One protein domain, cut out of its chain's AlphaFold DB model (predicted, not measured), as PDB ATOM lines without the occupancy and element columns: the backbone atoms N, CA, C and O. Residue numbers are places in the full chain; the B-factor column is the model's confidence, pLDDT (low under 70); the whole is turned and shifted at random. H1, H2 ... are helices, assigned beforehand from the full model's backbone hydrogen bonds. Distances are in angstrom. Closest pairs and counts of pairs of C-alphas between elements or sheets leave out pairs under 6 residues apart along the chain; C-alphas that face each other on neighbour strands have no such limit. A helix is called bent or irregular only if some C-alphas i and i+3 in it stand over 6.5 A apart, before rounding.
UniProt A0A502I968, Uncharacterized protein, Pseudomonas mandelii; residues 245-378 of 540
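This is residues 245 to 378 of the 540 residues of an uncharacterized protein of Pseudomonas mandelii (UniProt A0A502I968). Picture a compact cluster of six helices, in which the longest helix, H6, has H1, H2 and H5 packed on it, while H4 packs on the side of H2 away from H6 and H3 packs with one part on H2 and with another on H5; H7 turns off the end of H6 as an arm, with residues 373 to 378 sticking out. Long loops with no named element join H1 to H2, H2 to H3 and H4 to H5. The printed part has 134 residues with seven named helices, H1 to H7 in chain order, and no named strand; the class is all helix. The whole is compact, with a radius of gyration of the C-alphas of 14.8 A, and spans 48 by 36 by 25 A.

Begin with H6, residues 347 to 364. Its residues 350 to 358 touch H1, residues 245 to 251, at a steep tilt of 46 degrees, the same way; the closest C-alphas, of Ala 246 and Gly 354, are 4.3 A apart. H2, residues 267 to 278, touches H6 with residues 268 to 272 alone, at a steep tilt of 53 degrees; look at the closest C-alphas, Ser 269 and Val 357, 5.0 A apart. H5, residues 338 to 344, forms a helical hairpin with H6 at a shallow tilt of 31 degrees, closest at the C-alphas of Gly 341 and Thr 350, 5.5 A. Farther out, H4, residues 316 to 325, touches H2 the same way at a shallow tilt of 30 degrees, with the C-alphas of Ala 274 and Thr 323 closest at 5.4 A. H3, residues 298 to 313, forms a helical hairpin with H2 at 34.8 degrees, a shallow tilt only just short of steep; the C-alphas of Arg 271 and Leu 311 are closest, 6.0 A apart. H3 also touches H5, where the C-alphas of Arg 301 and Tyr 344 are closest at 5.1 A. H7, residues 366 to 378, is about perpendicular to H6 at 88 degrees and close but not clearly touching, with the C-alphas of Val 362 and Tyr 369 closest at 7.0 A. In H1, H2, H4, H5, H6 and H7 every O i to N i+4 pair is within hydrogen-bond range; in H3 10 of 12 are.

Find C-alpha 347 at (22.359, -22.973, 45.738); from there H6 runs 25.7 A to C-alpha 364 at (19.266, -48.243, 41.900). H3 is 21.7 A long and only just irregular, with C-alphas 300 and 303 6.8 A apart. H7 is 18.7 A, H2 17.0 A, H4 14.3 A, H5 10.2 A and H1 9.9 A long. H7 ends at C-alpha 378, (-1.835, -47.373, 54.172).

The farthest C-alphas, of Glu 299 and Leu 378, are 49.7 A apart. The printed part has no cut. The links H3 to H4, H5 to H6 and H6 to H7 are tight; H1 to H2, H2 to H3 and H4 to H5 are long. The mean pLDDT of the printed part is 92.8, and no printed residue is under 70.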
ATOM      1  N   HIS A 245      15.478 -28.071  45.836       91.25
ATOM      2  CA  HIS A 245      15.288 -29.426  45.329       91.25
ATOM      3  C   HIS A 245      16.202 -30.416  46.040       91.25
ATOM      4  O   HIS A 245      15.744 -31.499  46.386       91.25
ATOM      5  N   ALA A 246      17.476 -30.085  46.271       92.88
ATOM      6  CA  ALA A 246      18.378 -30.997  46.968       92.88
ATOM      7  C   ALA A 246      17.942 -31.236  48.414       92.88
ATOM      8  O   ALA A 246      17.994 -32.385  48.841       92.88
ATOM      9  N   TRP A 247      17.453 -30.224  49.139       89.12
ATOM     10  CA  TRP A 247      16.894 -30.436  50.479       89.12
ATOM     11  C   TRP A 247      15.807 -31.508  50.449       89.12
ATOM     12  O   TRP A 247      15.913 -32.533  51.119       89.12
ATOM     13  N   VAL A 248      14.770 -31.290  49.638       90.19
ATOM     14  CA  VAL A 248      13.590 -32.161  49.609       90.19
ATOM     15  C   VAL A 248      13.923 -33.538  49.037       90.19
ATOM     16  O   VAL A 248      13.433 -34.553  49.527       90.19
ATOM     17  N   LEU A 249      14.732 -33.593  47.980       93.75
ATOM     18  CA  LEU A 249      15.019 -34.837  47.275       93.75
ATOM     19  C   LEU A 249      16.027 -35.707  48.013       93.75
ATOM     20  O   LEU A 249      15.874 -36.920  47.970       93.75
ATOM     21  N   ILE A 250      17.028 -35.133  48.684       93.44
ATOM     22  CA  ILE A 250      17.979 -35.922  49.474       93.44
ATOM     23  C   ILE A 250      17.303 -36.476  50.729       93.44
ATOM     24  O   ILE A 250      17.492 -37.652  51.028       93.44
ATOM     25  N   ASP A 251      16.453 -35.691  51.399       90.19
ATOM     26  CA  ASP A 251      15.642 -36.177  52.523       90.19
ATOM     27  C   ASP A 251      14.709 -37.337  52.113       90.19
ATOM     28  O   ASP A 251      14.426 -38.249  52.888       90.19
ATOM     29  N   ALA A 252      14.283 -37.360  50.845       90.50
ATOM     30  CA  ALA A 252      13.456 -38.425  50.290       90.50
ATOM     31  C   ALA A 252      14.203 -39.750  50.034       90.50
ATOM     32  O   ALA A 252      13.541 -40.767  49.785       90.50
ATOM     33  N   ILE A 253      15.542 -39.748  50.035       91.94
ATOM     34  CA  ILE A 253      16.365 -40.925  49.728       91.94
ATOM     35  C   ILE A 253      16.329 -41.913  50.903       91.94
ATOM     36  O   ILE A 253      16.511 -41.512  52.049       91.94
ATOM     37  N   PRO A 254      16.167 -43.226  50.651       88.31
ATOM     38  CA  PRO A 254      16.296 -44.239  51.694       88.31
ATOM     39  C   PRO A 254      17.648 -44.159  52.419       88.31
ATOM     40  O   PRO A 254      18.699 -44.186  51.778       88.31
ATOM     41  N   ASN A 255      17.627 -44.133  53.756       81.31
ATOM     42  CA  ASN A 255      18.813 -43.908  54.602       81.31
ATOM     43  C   ASN A 255      19.977 -44.853  54.286       81.31
ATOM     44  O   ASN A 255      21.142 -44.490  54.413       81.31
ATOM     45  N   ASN A 256      19.658 -46.071  53.853       83.88
ATOM     46  CA  ASN A 256      20.637 -47.092  53.529       83.88
ATOM     47  C   ASN A 256      21.274 -46.932  52.143       83.88
ATOM     48  O   ASN A 256      22.074 -47.787  51.790       83.88
ATOM     49  N   TYR A 257      20.906 -45.935  51.329       92.19
ATOM     50  CA  TYR A 257      21.435 -45.779  49.973       92.19
ATOM     51  C   TYR A 257      22.837 -45.166  49.963       92.19
ATOM     52  O   TYR A 257      23.780 -45.825  49.543       92.19
ATOM     53  N   ILE A 258      23.016 -43.943  50.472       91.56
ATOM     54  CA  ILE A 258      24.321 -43.245  50.452       91.56
ATOM     55  C   ILE A 258      25.374 -43.944  51.327       91.56
ATOM     56  O   ILE A 258      26.577 -43.838  51.072       91.56
ATOM     57  N   THR A 259      24.930 -44.704  52.327       87.75
ATOM     58  CA  THR A 259      25.801 -45.452  53.237       87.75
ATOM     59  C   THR A 259      26.237 -46.817  52.697       87.75
ATOM     60  O   THR A 259      27.012 -47.497  53.368       87.75
ATOM     61  N   GLN A 260      25.792 -47.241  51.504       91.75
ATOM     62  CA  GLN A 260      26.265 -48.489  50.884       91.75
ATOM     63  C   GLN A 260      27.771 -48.453  50.623       91.75
ATOM     64  O   GLN A 260      28.412 -47.407  50.664       91.75
ATOM     65  N   GLU A 261      28.361 -49.605  50.318       92.38
ATOM     66  CA  GLU A 261      29.748 -49.650  49.860       92.38
ATOM     67  C   GLU A 261      29.940 -48.748  48.620       92.38
ATOM     68  O   GLU A 261      29.093 -48.765  47.721       92.38
ATOM     69  N   PRO A 262      31.037 -47.965  48.529       92.94
ATOM     70  CA  PRO A 262      31.248 -47.013  47.431       92.94
ATOM     71  C   PRO A 262      31.121 -47.623  46.026       92.94
ATOM     72  O   PRO A 262      30.627 -46.990  45.096       92.94
ATOM     73  N   ASN A 263      31.506 -48.888  45.859       93.12
ATOM     74  CA  ASN A 263      31.384 -49.620  44.597       93.12
ATOM     75  C   ASN A 263      29.928 -49.847  44.134       93.12
ATOM     76  O   ASN A 263      29.733 -50.081  42.939       93.12
ATOM     77  N   LYS A 264      28.932 -49.757  45.025       93.69
ATOM     78  CA  LYS A 264      27.493 -49.894  44.725       93.69
ATOM     79  C   LYS A 264      26.824 -48.564  44.374       93.69
ATOM     80  O   LYS A 264      25.717 -48.560  43.842       93.69
ATOM     81  N   LEU A 265      27.493 -47.443  44.638       95.62
ATOM     82  CA  LEU A 265      26.968 -46.108  44.374       95.62
ATOM     83  C   LEU A 265      27.176 -45.679  42.914       95.62
ATOM     84  O   LEU A 265      28.165 -46.035  42.253       95.62
ATOM     85  N   GLY A 266      26.231 -44.871  42.429       96.00
ATOM     86  CA  GLY A 266      26.376 -44.103  41.197       96.00
ATOM     87  C   GLY A 266      27.404 -42.976  41.348       96.00
ATOM     88  O   GLY A 266      27.857 -42.662  42.450       96.00
ATOM     89  N   ILE A 267      27.814 -42.378  40.228       97.69
ATOM     90  CA  ILE A 267      28.883 -41.370  40.226       97.69
ATOM     91  C   ILE A 267      28.483 -40.103  40.991       97.69
ATOM     92  O   ILE A 267      29.303 -39.543  41.715       97.69
ATOM     93  N   ASN A 268      27.228 -39.661  40.891       97.94
ATOM     94  CA  ASN A 268      26.769 -38.466  41.597       97.94
ATOM     95  C   ASN A 268      26.570 -38.742  43.085       97.94
ATOM     96  O   ASN A 268      26.906 -37.903  43.915       97.94
ATOM     97  N   SER A 269      26.124 -39.943  43.433       97.50
ATOM     98  CA  SER A 269      26.022 -40.400  44.820       97.50
ATOM     99  C   SER A 269      27.395 -40.481  45.495       97.50
ATOM    100  O   SER A 269      27.551 -40.060  46.640       97.50
ATOM    101  N   LEU A 270      28.420 -40.937  44.765       97.81
ATOM    102  CA  LEU A 270      29.815 -40.888  45.212       97.81
ATOM    103  C   LEU A 270      30.310 -39.452  45.409       97.81
ATOM    104  O   LEU A 270      30.954 -39.164  46.412       97.81
ATOM    105  N   ARG A 271      29.982 -38.543  44.485       97.75
ATOM    106  CA  ARG A 271      30.302 -37.115  44.620       97.75
ATOM    107  C   ARG A 271      29.631 -36.487  45.839       97.75
ATOM    108  O   ARG A 271      30.297 -35.781  46.584       97.75
ATOM    109  N   TRP A 272      28.351 -36.775  46.077       96.94
ATOM    110  CA  TRP A 272      27.630 -36.299  47.262       96.94
ATOM    111  C   TRP A 272      28.270 -36.816  48.546       96.94
ATOM    112  O   TRP A 272      28.508 -36.051  49.475       96.94
ATOM    113  N   ARG A 273      28.629 -38.103  48.578       95.75
ATOM    114  CA  ARG A 273      29.337 -38.702  49.711       95.75
ATOM    115  C   ARG A 273      30.710 -38.069  49.940       95.75
ATOM    116  O   ARG A 273      31.052 -37.779  51.079       95.75
ATOM    117  N   ALA A 274      31.477 -37.833  48.878       96.62
ATOM    118  CA  ALA A 274      32.772 -37.164  48.966       96.62
ATOM    119  C   ALA A 274      32.632 -35.725  49.491       96.62
ATOM    120  O   ALA A 274      33.415 -35.309  50.339       96.62
ATOM    121  N   LEU A 275      31.600 -34.993  49.056       95.94
ATOM    122  CA  LEU A 275      31.275 -33.672  49.598       95.94
ATOM    123  C   LEU A 275      30.887 -33.738  51.079       95.94
ATOM    124  O   LEU A 275      31.370 -32.941  51.875       95.94
ATOM    125  N   GLY A 276      30.069 -34.714  51.473       94.50
ATOM    126  CA  GLY A 276      29.695 -34.929  52.872       94.50
ATOM    127  C   GLY A 276      30.880 -35.226  53.797       94.50
ATOM    128  O   GLY A 276      30.793 -34.961  54.991       94.50
ATOM    129  N   ALA A 277      31.991 -35.737  53.256       94.12
ATOM    130  CA  ALA A 277      33.215 -35.996  54.012       94.12
ATOM    131  C   ALA A 277      34.092 -34.746  54.223       94.12
ATOM    132  O   ALA A 277      34.916 -34.733  55.133       94.12
ATOM    133  N   ILE A 278      33.937 -33.708  53.391       93.94
ATOM    134  CA  ILE A 278      34.787 -32.499  53.425       93.94
ATOM    135  C   ILE A 278      34.050 -31.247  53.907       93.94
ATOM    136  O   ILE A 278      34.687 -30.300  54.372       93.94
ATOM    137  N   LEU A 279      32.722 -31.212  53.780       94.12
ATOM    138  CA  LEU A 279      31.921 -30.079  54.225       94.12
ATOM    139  C   LEU A 279      31.740 -30.102  55.750       94.12
ATOM    140  O   LEU A 279      31.444 -31.158  56.313       94.12
ATOM    141  N   PRO A 280      31.838 -28.944  56.428       92.31
ATOM    142  CA  PRO A 280      31.486 -28.845  57.838       92.31
ATOM    143  C   PRO A 280      30.015 -29.246  58.064       92.31
ATOM    144  O   PRO A 280      29.143 -28.712  57.374       92.31
ATOM    145  N   PRO A 281      29.696 -30.123  59.034       89.19
ATOM    146  CA  PRO A 281      28.326 -30.565  59.323       89.19
ATOM    147  C   PRO A 281      27.528 -29.500  60.109       89.19
ATOM    148  O   PRO A 281      26.946 -29.760  61.159       89.19
ATOM    149  N   GLU A 282      27.518 -28.258  59.621       91.12
ATOM    150  CA  GLU A 282      26.863 -27.112  60.261       91.12
ATOM    151  C   GLU A 282      25.382 -26.995  59.863       91.12
ATOM    152  O   GLU A 282      24.964 -26.066  59.173       91.12
ATOM    153  N   TYR A 283      24.553 -27.930  60.323       89.75
ATOM    154  CA  TYR A 283      23.121 -27.967  59.974       89.75
ATOM    155  C   TYR A 283      22.303 -26.785  60.512       89.75
ATOM    156  O   TYR A 283      21.244 -26.463  59.978       89.75
ATOM    157  N   PHE A 284      22.807 -26.075  61.526       85.94
ATOM    158  CA  PHE A 284      22.175 -24.860  62.055       85.94
ATOM    159  C   PHE A 284      22.174 -23.685  61.058       85.94
ATOM    160  O   PHE A 284      21.561 -22.656  61.329       85.94
ATOM    161  N   ARG A 285      22.848 -23.821  59.906       86.19
ATOM    162  CA  ARG A 285      22.848 -22.843  58.808       86.19
ATOM    163  C   ARG A 285      21.577 -22.882  57.952       86.19
ATOM    164  O   ARG A 285      21.514 -22.173  56.957       86.19
ATOM    165  N   ALA A 286      20.572 -23.683  58.309       83.06
ATOM    166  CA  ALA A 286      19.255 -23.650  57.675       83.06
ATOM    167  C   ALA A 286      18.702 -22.216  57.601       83.06
ATOM    168  O   ALA A 286      18.641 -21.524  58.618       83.06
ATOM    169  N   ALA A 287      18.259 -21.775  56.425       80.62
ATOM    170  CA  ALA A 287      17.667 -20.451  56.259       80.62
ATOM    171  C   ALA A 287      16.702 -20.412  55.076       80.62
ATOM    172  O   ALA A 287      16.831 -21.202  54.153       80.62
ATOM    173  N   ALA A 288      15.784 -19.443  55.070       79.50
ATOM    174  CA  ALA A 288      15.003 -19.099  53.886       79.50
ATOM    175  C   ALA A 288      15.847 -18.219  52.949       79.50
ATOM    176  O   ALA A 288      16.007 -17.023  53.196       79.50
ATOM    177  N   TYR A 289      16.406 -18.807  51.889       82.94
ATOM    178  CA  TYR A 289      17.328 -18.110  50.985       82.94
ATOM    179  C   TYR A 289      16.623 -16.996  50.205       82.94
ATOM    180  O   TYR A 289      15.757 -17.271  49.375       82.94
ATOM    181  N   GLN A 290      16.983 -15.742  50.474       81.94
ATOM    182  CA  GLN A 290      16.403 -14.582  49.791       81.94
ATOM    183  C   GLN A 290      17.089 -14.279  48.457       81.94
ATOM    184  O   GLN A 290      16.426 -13.764  47.575       81.94
ATOM    185  N   ASP A 291      18.363 -14.649  48.293       86.69
ATOM    186  CA  ASP A 291      19.198 -14.367  47.116       86.69
ATOM    187  C   ASP A 291      19.963 -15.638  46.697       86.69
ATOM    188  O   ASP A 291      20.267 -16.491  47.535       86.69
ATOM    189  N   VAL A 292      20.276 -15.778  45.408       87.12
ATOM    190  CA  VAL A 292      21.117 -16.854  44.865       87.12
ATOM    191  C   VAL A 292      22.542 -16.847  45.425       87.12
ATOM    192  O   VAL A 292      23.155 -17.907  45.564       87.12
ATOM    193  N   ASP A 293      23.048 -15.671  45.791       85.12
ATOM    194  CA  ASP A 293      24.364 -15.487  46.400       85.12
ATOM    195  C   ASP A 293      24.359 -15.708  47.921       85.12
ATOM    196  O   ASP A 293      25.396 -15.550  48.573       85.12
ATOM    197  N   TRP A 294      23.222 -16.124  48.492       85.12
ATOM    198  CA  TRP A 294      23.126 -16.478  49.903       85.12
ATOM    199  C   TRP A 294      24.124 -17.588  50.269       85.12
ATOM    200  O   TRP A 294      24.303 -18.561  49.536       85.12
ATOM    201  N   GLY A 295      24.776 -17.443  51.424       87.56
ATOM    202  CA  GLY A 295      25.731 -18.418  51.943       87.56
ATOM    203  C   GLY A 295      26.886 -17.764  52.695       87.56
ATOM    204  O   GLY A 295      26.798 -16.621  53.145       87.56
ATOM    205  N   ALA A 296      27.980 -18.505  52.842       89.25
ATOM    206  CA  ALA A 296      29.210 -17.990  53.425       89.25
ATOM    207  C   ALA A 296      29.832 -16.876  52.548       89.25
ATOM    208  O   ALA A 296      29.587 -16.832  51.337       89.25
ATOM    209  N   PRO A 297      30.680 -15.995  53.116       91.94
ATOM    210  CA  PRO A 297      31.460 -15.034  52.336       91.94
ATOM    211  C   PRO A 297      32.263 -15.710  51.216       91.94
ATOM    212  O   PRO A 297      32.662 -16.872  51.341       91.94
ATOM    213  N   LYS A 298      32.527 -14.989  50.120       90.12
ATOM    214  CA  LYS A 298      33.182 -15.545  48.920       90.12
ATOM    215  C   LYS A 298      34.534 -16.186  49.236       90.12
ATOM    216  O   LYS A 298      34.865 -17.225  48.673       90.12
ATOM    217  N   GLU A 299      35.273 -15.606  50.171       92.94
ATOM    218  CA  GLU A 299      36.587 -16.062  50.625       92.94
ATOM    219  C   GLU A 299      36.495 -17.412  51.347       92.94
ATOM    220  O   GLU A 299      37.363 -18.265  51.184       92.94
ATOM    221  N   VAL A 300      35.409 -17.629  52.096       92.81
ATOM    222  CA  VAL A 300      35.121 -18.898  52.779       92.81
ATOM    223  C   VAL A 300      34.640 -19.949  51.779       92.81
ATOM    224  O   VAL A 300      35.019 -21.110  51.883       92.81
ATOM    225  N   ARG A 301      33.837 -19.555  50.781       91.81
ATOM    226  CA  ARG A 301      33.308 -20.464  49.745       91.81
ATOM    227  C   ARG A 301      34.376 -20.935  48.761       91.81
ATOM    228  O   ARG A 301      34.316 -22.073  48.307       91.81
ATOM    229  N   ALA A 302      35.346 -20.085  48.421       93.50
ATOM    230  CA  ALA A 302      36.365 -20.360  47.408       93.50
ATOM    231  C   ALA A 302      37.068 -21.734  47.544       93.50
ATOM    232  O   ALA A 302      37.088 -22.470  46.551       93.50
ATOM    233  N   PRO A 303      37.599 -22.139  48.719       95.31
ATOM    234  CA  PRO A 303      38.225 -23.454  48.871       95.31
ATOM    235  C   PRO A 303      37.239 -24.616  48.676       95.31
ATOM    236  O   PRO A 303      37.566 -25.584  47.988       95.31
ATOM    237  N   TYR A 304      36.019 -24.518  49.212       95.81
ATOM    238  CA  TYR A 304      34.998 -25.561  49.054       95.81
ATOM    239  C   TYR A 304      34.498 -25.663  47.614       95.81
ATOM    240  O   TYR A 304      34.288 -26.764  47.109       95.81
ATOM    241  N   LEU A 305      34.365 -24.536  46.915       93.31
ATOM    242  CA  LEU A 305      33.994 -24.515  45.504       93.31
ATOM    243  C   LEU A 305      35.084 -25.149  44.626       93.31
ATOM    244  O   LEU A 305      34.769 -25.878  43.687       93.31
ATOM    245  N   ALA A 306      36.365 -24.930  44.942       95.12
ATOM    246  CA  ALA A 306      37.471 -25.598  44.258       95.12
ATOM    247  C   ALA A 306      37.442 -27.121  44.474       95.12
ATOM    248  O   ALA A 306      37.572 -27.881  43.512       95.12
ATOM    249  N   GLN A 307      37.200 -27.571  45.710       95.06
ATOM    250  CA  GLN A 307      37.040 -28.995  46.025       95.06
ATOM    251  C   GLN A 307      35.819 -29.604  45.327       95.06
ATOM    252  O   GLN A 307      35.916 -30.683  44.747       95.06
ATOM    253  N   TYR A 308      34.689 -28.895  45.312       96.56
ATOM    254  CA  TYR A 308      33.503 -29.297  44.563       96.56
ATOM    255  C   TYR A 308      33.829 -29.500  43.081       96.56
ATOM    256  O   TYR A 308      33.549 -30.564  42.532       96.56
ATOM    257  N   ASN A 309      34.484 -28.526  42.444       96.56
ATOM    258  CA  ASN A 309      34.861 -28.614  41.032       96.56
ATOM    259  C   ASN A 309      35.823 -29.776  40.757       96.56
ATOM    260  O   ASN A 309      35.695 -30.442  39.730       96.56
ATOM    261  N   TYR A 310      36.757 -30.059  41.667       96.62
ATOM    262  CA  TYR A 310      37.609 -31.243  41.577       96.62
ATOM    263  C   TYR A 310      36.776 -32.535  41.605       96.62
ATOM    264  O   TYR A 310      36.870 -33.345  40.684       96.62
ATOM    265  N   LEU A 311      35.889 -32.697  42.591       96.88
ATOM    266  CA  LEU A 311      35.043 -33.890  42.726       96.88
ATOM    267  C   LEU A 311      34.064 -34.068  41.556       96.88
ATOM    268  O   LEU A 311      33.791 -35.194  41.137       96.88
ATOM    269  N   MET A 312      33.546 -32.973  40.991       97.25
ATOM    270  CA  MET A 312      32.693 -33.028  39.800       97.25
ATOM    271  C   MET A 312      33.444 -33.529  38.562       97.25
ATOM    272  O   MET A 312      32.818 -34.113  37.680       97.25
ATOM    273  N   ASN A 313      34.765 -33.351  38.495       97.06
ATOM    274  CA  ASN A 313      35.590 -33.801  37.371       97.06
ATOM    275  C   ASN A 313      36.295 -35.143  37.623       97.06
ATOM    276  O   ASN A 313      36.765 -35.764  36.673       97.06
ATOM    277  N   ALA A 314      36.347 -35.605  38.874       97.25
ATOM    278  CA  ALA A 314      36.956 -36.876  39.235       97.25
ATOM    279  C   ALA A 314      36.250 -38.066  38.562       97.25
ATOM    280  O   ALA A 314      35.016 -38.127  38.451       97.25
ATOM    281  N   SER A 315      37.051 -39.040  38.135       97.75
ATOM    282  CA  SER A 315      36.577 -40.322  37.625       97.75
ATOM    283  C   SER A 315      35.914 -41.143  38.731       97.75
ATOM    284  O   SER A 315      36.145 -40.956  39.927       97.75
ATOM    285  N   ARG A 316      35.106 -42.131  38.339       97.31
ATOM    286  CA  ARG A 316      34.448 -43.019  39.307       97.31
ATOM    287  C   ARG A 316      35.450 -43.763  40.198       97.31
ATOM    288  O   ARG A 316      35.186 -43.921  41.384       97.31
ATOM    289  N   SER A 317      36.577 -44.219  39.647       97.19
ATOM    290  CA  SER A 317      37.624 -44.907  40.415       97.19
ATOM    291  C   SER A 317      38.272 -43.994  41.450       97.19
ATOM    292  O   SER A 317      38.444 -44.414  42.590       97.19
ATOM    293  N   GLU A 318      38.565 -42.744  41.086       97.38
ATOM    294  CA  GLU A 318      39.111 -41.751  42.020       97.38
ATOM    295  C   GLU A 318      38.111 -41.428  43.132       97.38
ATOM    296  O   GLU A 318      38.491 -41.347  44.293       97.38
ATOM    297  N   LEU A 319      36.821 -41.310  42.810       97.56
ATOM    298  CA  LEU A 319      35.778 -41.063  43.806       97.56
ATOM    299  C   LEU A 319      35.587 -42.241  44.775       97.56
ATOM    300  O   LEU A 319      35.354 -42.030  45.965       97.56
ATOM    301  N   ILE A 320      35.691 -43.482  44.290       97.44
ATOM    302  CA  ILE A 320      35.660 -44.677  45.147       97.44
ATOM    303  C   ILE A 320      36.859 -44.677  46.098       97.44
ATOM    304  O   ILE A 320      36.680 -44.875  47.298       97.44
ATOM    305  N   ASP A 321      38.062 -44.424  45.582       97.19
ATOM    306  CA  ASP A 321      39.278 -44.342  46.394       97.19
ATOM    307  C   ASP A 321      39.175 -43.216  47.437       97.19
ATOM    308  O   ASP A 321      39.383 -43.447  48.629       97.19
ATOM    309  N   PHE A 322      38.732 -42.026  47.018       96.88
ATOM    310  CA  PHE A 322      38.539 -40.871  47.892       96.88
ATOM    311  C   PHE A 322      37.550 -41.161  49.024       96.88
ATOM    312  O   PHE A 322      37.880 -40.975  50.190       96.88
ATOM    313  N   THR A 323      36.349 -41.652  48.705       95.00
ATOM    314  CA  THR A 323      35.298 -41.933  49.708       95.00
ATOM    315  C   THR A 323      35.634 -43.103  50.632       95.00
ATOM    316  O   THR A 323      35.046 -43.221  51.707       95.00
ATOM    317  N   THR A 324      36.576 -43.959  50.232       94.00
ATOM    318  CA  THR A 324      37.124 -45.020  51.087       94.00
ATOM    319  C   THR A 324      38.172 -44.461  52.052       94.00
ATOM    320  O   THR A 324      38.177 -44.825  53.225       94.00
ATOM    321  N   LYS A 325      39.037 -43.551  51.583       95.38
ATOM    322  CA  LYS A 325      40.072 -42.888  52.400       95.38
ATOM    323  C   LYS A 325      39.512 -41.816  53.337       95.38
ATOM    324  O   LYS A 325      40.069 -41.588  54.406       95.38
ATOM    325  N   HIS A 326      38.415 -41.179  52.942       94.44
ATOM    326  CA  HIS A 326      37.734 -40.118  53.676       94.44
ATOM    327  C   HIS A 326      36.285 -40.544  53.953       94.44
ATOM    328  O   HIS A 326      35.381 -40.191  53.187       94.44
ATOM    329  N   PRO A 327      36.048 -41.355  55.003       91.31
ATOM    330  CA  PRO A 327      34.697 -41.753  55.376       91.31
ATOM    331  C   PRO A 327      33.871 -40.542  55.831       91.31
ATOM    332  O   PRO A 327      34.411 -39.514  56.237       91.31
ATOM    333  N   LEU A 328      32.545 -40.681  55.773       92.94
ATOM    334  CA  LEU A 328      31.631 -39.670  56.304       92.94
ATOM    335  C   LEU A 328      31.870 -39.491  57.814       92.94
ATOM    336  O   LEU A 328      32.077 -40.495  58.504       92.94
ATOM    337  N   PRO A 329      31.829 -38.254  58.338       91.81
ATOM    338  CA  PRO A 329      31.954 -38.024  59.772       91.81
ATOM    339  C   PRO A 329      30.771 -38.647  60.525       91.81
ATOM    340  O   PRO A 329      29.672 -38.752  59.984       91.81
ATOM    341  N   GLU A 330      30.965 -39.010  61.795       90.06
ATOM    342  CA  GLU A 330      29.900 -39.595  62.634       90.06
ATOM    343  C   GLU A 330      28.683 -38.672  62.780       90.06
ATOM    344  O   GLU A 330      27.555 -39.130  62.921       90.06
ATOM    345  N   THR A 331      28.910 -37.361  62.706       90.19
ATOM    346  CA  THR A 331      27.864 -36.339  62.761       90.19
ATOM    347  C   THR A 331      27.168 -36.112  61.417       90.19
ATOM    348  O   THR A 331      26.358 -35.198  61.327       90.19
ATOM    349  N   PHE A 332      27.503 -36.861  60.358       91.31
ATOM    350  CA  PHE A 332      26.852 -36.710  59.060       91.31
ATOM    351  C   PHE A 332      25.394 -37.172  59.122       91.31
ATOM    352  O   PHE A 332      25.109 -38.357  59.289       91.31
ATOM    353  N   ASP A 333      24.478 -36.240  58.901       91.25
ATOM    354  CA  ASP A 333      23.062 -36.509  58.705       91.25
ATOM    355  C   ASP A 333      22.681 -36.264  57.243       91.25
ATOM    356  O   ASP A 333      22.764 -35.144  56.728       91.25
ATOM    357  N   ILE A 334      22.258 -37.335  56.569       89.62
ATOM    358  CA  ILE A 334      21.824 -37.281  55.179       89.62
ATOM    359  C   ILE A 334      20.612 -36.369  54.984       89.62
ATOM    360  O   ILE A 334      20.600 -35.608  54.016       89.62
ATOM    361  N   HIS A 335      19.656 -36.375  55.913       88.19
ATOM    362  CA  HIS A 335      18.360 -35.698  55.779       88.19
ATOM    363  C   HIS A 335      18.495 -34.178  55.712       88.19
ATOM    364  O   HIS A 335      17.673 -33.479  55.127       88.19
ATOM    365  N   VAL A 336      19.589 -33.665  56.268       90.38
ATOM    366  CA  VAL A 336      19.929 -32.241  56.294       90.38
ATOM    367  C   VAL A 336      21.262 -31.950  55.594       90.38
ATOM    368  O   VAL A 336      21.774 -30.832  55.658       90.38
ATOM    369  N   SER A 337      21.820 -32.923  54.862       92.50
ATOM    370  CA  SER A 337      23.140 -32.800  54.218       92.50
ATOM    371  C   SER A 337      23.193 -31.785  53.074       92.50
ATOM    372  O   SER A 337      24.283 -31.377  52.675       92.50
ATOM    373  N   ALA A 338      22.044 -31.327  52.569       94.06
ATOM    374  CA  ALA A 338      21.996 -30.234  51.601       94.06
ATOM    375  C   ALA A 338      22.352 -28.872  52.231       94.06
ATOM    376  O   ALA A 338      22.910 -28.018  51.542       94.06
ATOM    377  N   ILE A 339      22.094 -28.671  53.535       93.44
ATOM    378  CA  ILE A 339      22.280 -27.377  54.220       93.44
ATOM    379  C   ILE A 339      23.727 -26.874  54.113       93.44
ATOM    380  O   ILE A 339      23.926 -25.740  53.662       93.44
ATOM    381  N   PRO A 340      24.761 -27.676  54.446       93.75
ATOM    382  CA  PRO A 340      26.136 -27.219  54.289       93.75
ATOM    383  C   PRO A 340      26.518 -26.973  52.828       93.75
ATOM    384  O   PRO A 340      27.260 -26.036  52.549       93.75
ATOM    385  N   GLY A 341      25.998 -27.768  51.886       94.50
ATOM    386  CA  GLY A 341      26.244 -27.568  50.455       94.50
ATOM    387  C   GLY A 341      25.729 -26.211  49.978       94.50
ATOM    388  O   GLY A 341      26.461 -25.442  49.349       94.50
ATOM    389  N   TYR A 342      24.500 -25.863  50.354       94.00
ATOM    390  CA  TYR A 342      23.920 -24.556  50.056       94.00
ATOM    391  C   TYR A 342      24.742 -23.404  50.632       94.00
ATOM    392  O   TYR A 342      25.002 -22.434  49.923       94.00
ATOM    393  N   TYR A 343      25.203 -23.529  51.878       93.94
ATOM    394  CA  TYR A 343      25.955 -22.471  52.551       93.94
ATOM    395  C   TYR A 343      27.391 -22.307  52.019       93.94
ATOM    396  O   TYR A 343      27.837 -21.182  51.785       93.94
ATOM    397  N   TYR A 344      28.125 -23.407  51.819       95.00
ATOM    398  CA  TYR A 344      29.559 -23.386  51.497       95.00
ATOM    399  C   TYR A 344      29.876 -23.460  49.999       95.00
ATOM    400  O   TYR A 344      30.931 -22.987  49.579       95.00
ATOM    401  N   ILE A 345      28.987 -24.023  49.177       94.56
ATOM    402  CA  ILE A 345      29.214 -24.197  47.732       94.56
ATOM    403  C   ILE A 345      28.337 -23.223  46.959       94.56
ATOM    404  O   ILE A 345      28.844 -22.414  46.177       94.56
ATOM    405  N   GLY A 346      27.032 -23.262  47.214       93.25
ATOM    406  CA  GLY A 346      26.036 -22.427  46.554       93.25
ATOM    407  C   GLY A 346      24.779 -23.195  46.172       93.25
ATOM    408  O   GLY A 346      24.803 -24.417  45.980       93.25
ATOM    409  N   LEU A 347      23.683 -22.441  46.049       93.56
ATOM    410  CA  LEU A 347      22.359 -22.973  45.738       93.56
ATOM    411  C   LEU A 347      22.329 -23.768  44.424       93.56
ATOM    412  O   LEU A 347      21.988 -24.949  44.475       93.56
ATOM    413  N   PRO A 348      22.761 -23.215  43.269       93.81
ATOM    414  CA  PRO A 348      22.620 -23.912  41.989       93.81
ATOM    415  C   PRO A 348      23.415 -25.220  41.906       93.81
ATOM    416  O   PRO A 348      22.925 -26.213  41.369       93.81
ATOM    417  N   GLN A 349      24.643 -25.227  42.431       94.94
ATOM    418  CA  GLN A 349      25.540 -26.383  42.384       94.94
ATOM    419  C   GLN A 349      24.998 -27.537  43.227       94.94
ATOM    420  O   GLN A 349      24.938 -28.679  42.766       94.94
ATOM    421  N   THR A 350      24.570 -27.222  44.449       95.31
ATOM    422  CA  THR A 350      24.076 -28.223  45.397       95.31
ATOM    423  C   THR A 350      22.754 -28.810  44.917       95.31
ATOM    424  O   THR A 350      22.594 -30.030  44.931       95.31
ATOM    425  N   ASP A 351      21.850 -27.976  44.388       95.06
ATOM    426  CA  ASP A 351      20.582 -28.435  43.815       95.06
ATOM    427  C   ASP A 351      20.767 -29.372  42.624       95.06
ATOM    428  O   ASP A 351      20.170 -30.450  42.576       95.06
ATOM    429  N   ALA A 352      21.624 -28.990  41.674       96.12
ATOM    430  CA  ALA A 352      21.885 -29.799  40.488       96.12
ATOM    431  C   ALA A 352      22.421 -31.189  40.859       96.12
ATOM    432  O   ALA A 352      21.967 -32.198  40.308       96.12
ATOM    433  N   LEU A 353      23.348 -31.252  41.821       97.31
ATOM    434  CA  LEU A 353      23.892 -32.518  42.288       97.31
ATOM    435  C   LEU A 353      22.846 -33.336  43.052       97.31
ATOM    436  O   LEU A 353      22.691 -34.520  42.761       97.31
ATOM    437  N   GLY A 354      22.089 -32.728  43.969       96.75
ATOM    438  CA  GLY A 354      21.071 -33.440  44.745       96.75
ATOM    439  C   GLY A 354      19.975 -34.057  43.869       96.75
ATOM    440  O   GLY A 354      19.599 -35.213  44.067       96.75
ATOM    441  N   ILE A 355      19.541 -33.351  42.817       96.62
ATOM    442  CA  ILE A 355      18.621 -33.894  41.804       96.62
ATOM    443  C   ILE A 355      19.227 -35.122  41.109       96.62
ATOM    444  O   ILE A 355      18.529 -36.115  40.879       96.62
ATOM    445  N   ALA A 356      20.509 -35.068  40.741       97.56
ATOM    446  CA  ALA A 356      21.188 -36.179  40.078       97.56
ATOM    447  C   ALA A 356      21.321 -37.402  41.001       97.56
ATOM    448  O   ALA A 356      21.038 -38.521  40.573       97.56
ATOM    449  N   VAL A 357      21.671 -37.187  42.271       97.31
ATOM    450  CA  VAL A 357      21.762 -38.233  43.304       97.31
ATOM    451  C   VAL A 357      20.407 -38.906  43.516       97.31
ATOM    452  O   VAL A 357      20.312 -40.131  43.501       97.31
ATOM    453  N   TYR A 358      19.333 -38.121  43.634       96.06
ATOM    454  CA  TYR A 358      17.988 -38.670  43.772       96.06
ATOM    455  C   TYR A 358      17.603 -39.545  42.572       96.06
ATOM    456  O   TYR A 358      17.131 -40.668  42.748       96.06
ATOM    457  N   LYS A 359      17.870 -39.094  41.340       96.19
ATOM    458  CA  LYS A 359      17.616 -39.906  40.136       96.19
ATOM    459  C   LYS A 359      18.401 -41.222  40.147       96.19
ATOM    460  O   LYS A 359      17.828 -42.258  39.826       96.19
ATOM    461  N   GLU A 360      19.677 -41.197  40.539       96.75
ATOM    462  CA  GLU A 360      20.481 -42.418  40.690       96.75
ATOM    463  C   GLU A 360      19.881 -43.371  41.731       96.75
ATOM    464  O   GLU A 360      19.774 -44.569  41.473       96.75
ATOM    465  N   SER A 361      19.429 -42.845  42.872       95.81
ATOM    466  CA  SER A 361      18.834 -43.654  43.939       95.81
ATOM    467  C   SER A 361      17.526 -44.334  43.519       95.81
ATOM    468  O   SER A 361      17.353 -45.529  43.761       95.81
ATOM    469  N   VAL A 362      16.643 -43.629  42.801       94.56
ATOM    470  CA  VAL A 362      15.390 -44.197  42.275       94.56
ATOM    471  C   VAL A 362      15.668 -45.344  41.304       94.56
ATOM    472  O   VAL A 362      14.986 -46.367  41.352       94.56
ATOM    473  N   LEU A 363      16.679 -45.197  40.443       94.38
ATOM    474  CA  LEU A 363      17.061 -46.234  39.482       94.38
ATOM    475  C   LEU A 363      17.746 -47.431  40.152       94.38
ATOM    476  O   LEU A 363      17.552 -48.564  39.716       94.38
ATOM    477  N   ALA A 364      18.528 -47.195  41.205       94.38
ATOM    478  CA  ALA A 364      19.266 -48.243  41.900       94.38
ATOM    479  C   ALA A 364      18.377 -49.102  42.814       94.38
ATOM    480  O   ALA A 364      18.582 -50.311  42.905       94.38
ATOM    481  N   ILE A 365      17.397 -48.498  43.498       93.31
ATOM    482  CA  ILE A 365      16.543 -49.182  44.487       93.31
ATOM    483  C   ILE A 365      15.042 -48.858  44.321       93.31
ATOM    484  O   ILE A 365      14.382 -48.470  45.288       93.31
ATOM    485  N   PRO A 366      14.437 -49.077  43.135       93.06
ATOM    486  CA  PRO A 366      13.040 -48.708  42.868       93.06
ATOM    487  C   PRO A 366      12.041 -49.388  43.818       93.06
ATOM    488  O   PRO A 366      11.022 -48.801  44.181       93.06
ATOM    489  N   ALA A 367      12.351 -50.605  44.282       93.00
ATOM    490  CA  ALA A 367      11.521 -51.336  45.237       93.00
ATOM    491  C   ALA A 367      11.347 -50.592  46.575       93.00
ATOM    492  O   ALA A 367      10.266 -50.647  47.158       93.00
ATOM    493  N   ALA A 368      12.365 -49.855  47.038       91.31
ATOM    494  CA  ALA A 368      12.280 -49.074  48.272       91.31
ATOM    495  C   ALA A 368      11.278 -47.915  48.141       91.31
ATOM    496  O   ALA A 368      10.480 -47.678  49.046       91.31
ATOM    497  N   TYR A 369      11.250 -47.250  46.982       91.12
ATOM    498  CA  TYR A 369      10.291 -46.181  46.689       91.12
ATOM    499  C   TYR A 369       8.859 -46.706  46.558       91.12
ATOM    500  O   TYR A 369       7.930 -46.095  47.083       91.12
ATOM    501  N   ILE A 370       8.672 -47.862  45.913       91.56
ATOM    502  CA  ILE A 370       7.360 -48.521  45.831       91.56
ATOM    503  C   ILE A 370       6.874 -48.913  47.232       91.56
ATOM    504  O   ILE A 370       5.720 -48.657  47.574       91.56
ATOM    505  N   ALA A 371       7.748 -49.478  48.070       91.50
ATOM    506  CA  ALA A 371       7.414 -49.822  49.450       91.50
ATOM    507  C   ALA A 371       7.051 -48.581  50.287       91.50
ATOM    508  O   ALA A 371       6.033 -48.602  50.984       91.50
ATOM    509  N   LYS A 372       7.814 -47.480  50.172       89.50
ATOM    510  CA  LYS A 372       7.500 -46.178  50.795       89.50
ATOM    511  C   LYS A 372       6.121 -45.673  50.360       89.50
ATOM    512  O   LYS A 372       5.325 -45.252  51.191       89.50
ATOM    513  N   LEU A 373       5.801 -45.778  49.071       92.06
ATOM    514  CA  LEU A 373       4.507 -45.357  48.540       92.06
ATOM    515  C   LEU A 373       3.353 -46.207  49.099       92.06
ATOM    516  O   LEU A 373       2.357 -45.651  49.550       92.06
ATOM    517  N   ILE A 374       3.481 -47.539  49.108       91.94
ATOM    518  CA  ILE A 374       2.443 -48.450  49.628       91.94
ATOM    519  C   ILE A 374       2.212 -48.217  51.125       91.94
ATOM    520  O   ILE A 374       1.071 -48.066  51.558       91.94
ATOM    521  N   THR A 375       3.288 -48.165  51.912       91.06
ATOM    522  CA  THR A 375       3.208 -47.915  53.360       91.06
ATOM    523  C   THR A 375       2.614 -46.541  53.658       91.06
ATOM    524  O   THR A 375       1.730 -46.434  54.505       91.06
ATOM    525  N   GLY A 376       3.005 -45.517  52.897       91.12
ATOM    526  CA  GLY A 376       2.437 -44.175  52.984       91.12
ATOM    527  C   GLY A 376       0.941 -44.120  52.670       91.12
ATOM    528  O   GLY A 376       0.187 -43.466  53.385       91.12
ATOM    529  N   TRP A 377       0.479 -44.846  51.649       91.81
ATOM    530  CA  TRP A 377      -0.949 -44.945  51.329       91.81
ATOM    531  C   TRP A 377      -1.749 -45.653  52.425       91.81
ATOM    532  O   TRP A 377      -2.861 -45.230  52.736       91.81
ATOM    533  N   LEU A 378      -1.198 -46.707  53.033       88.56
ATOM    534  CA  LEU A 378      -1.835 -47.373  54.172       88.56
ATOM    535  C   LEU A 378      -1.937 -46.427  55.376       88.56
ATOM    536  O   LEU A 378      -3.010 -46.312  55.966       88.56
TER     537      LEU A 378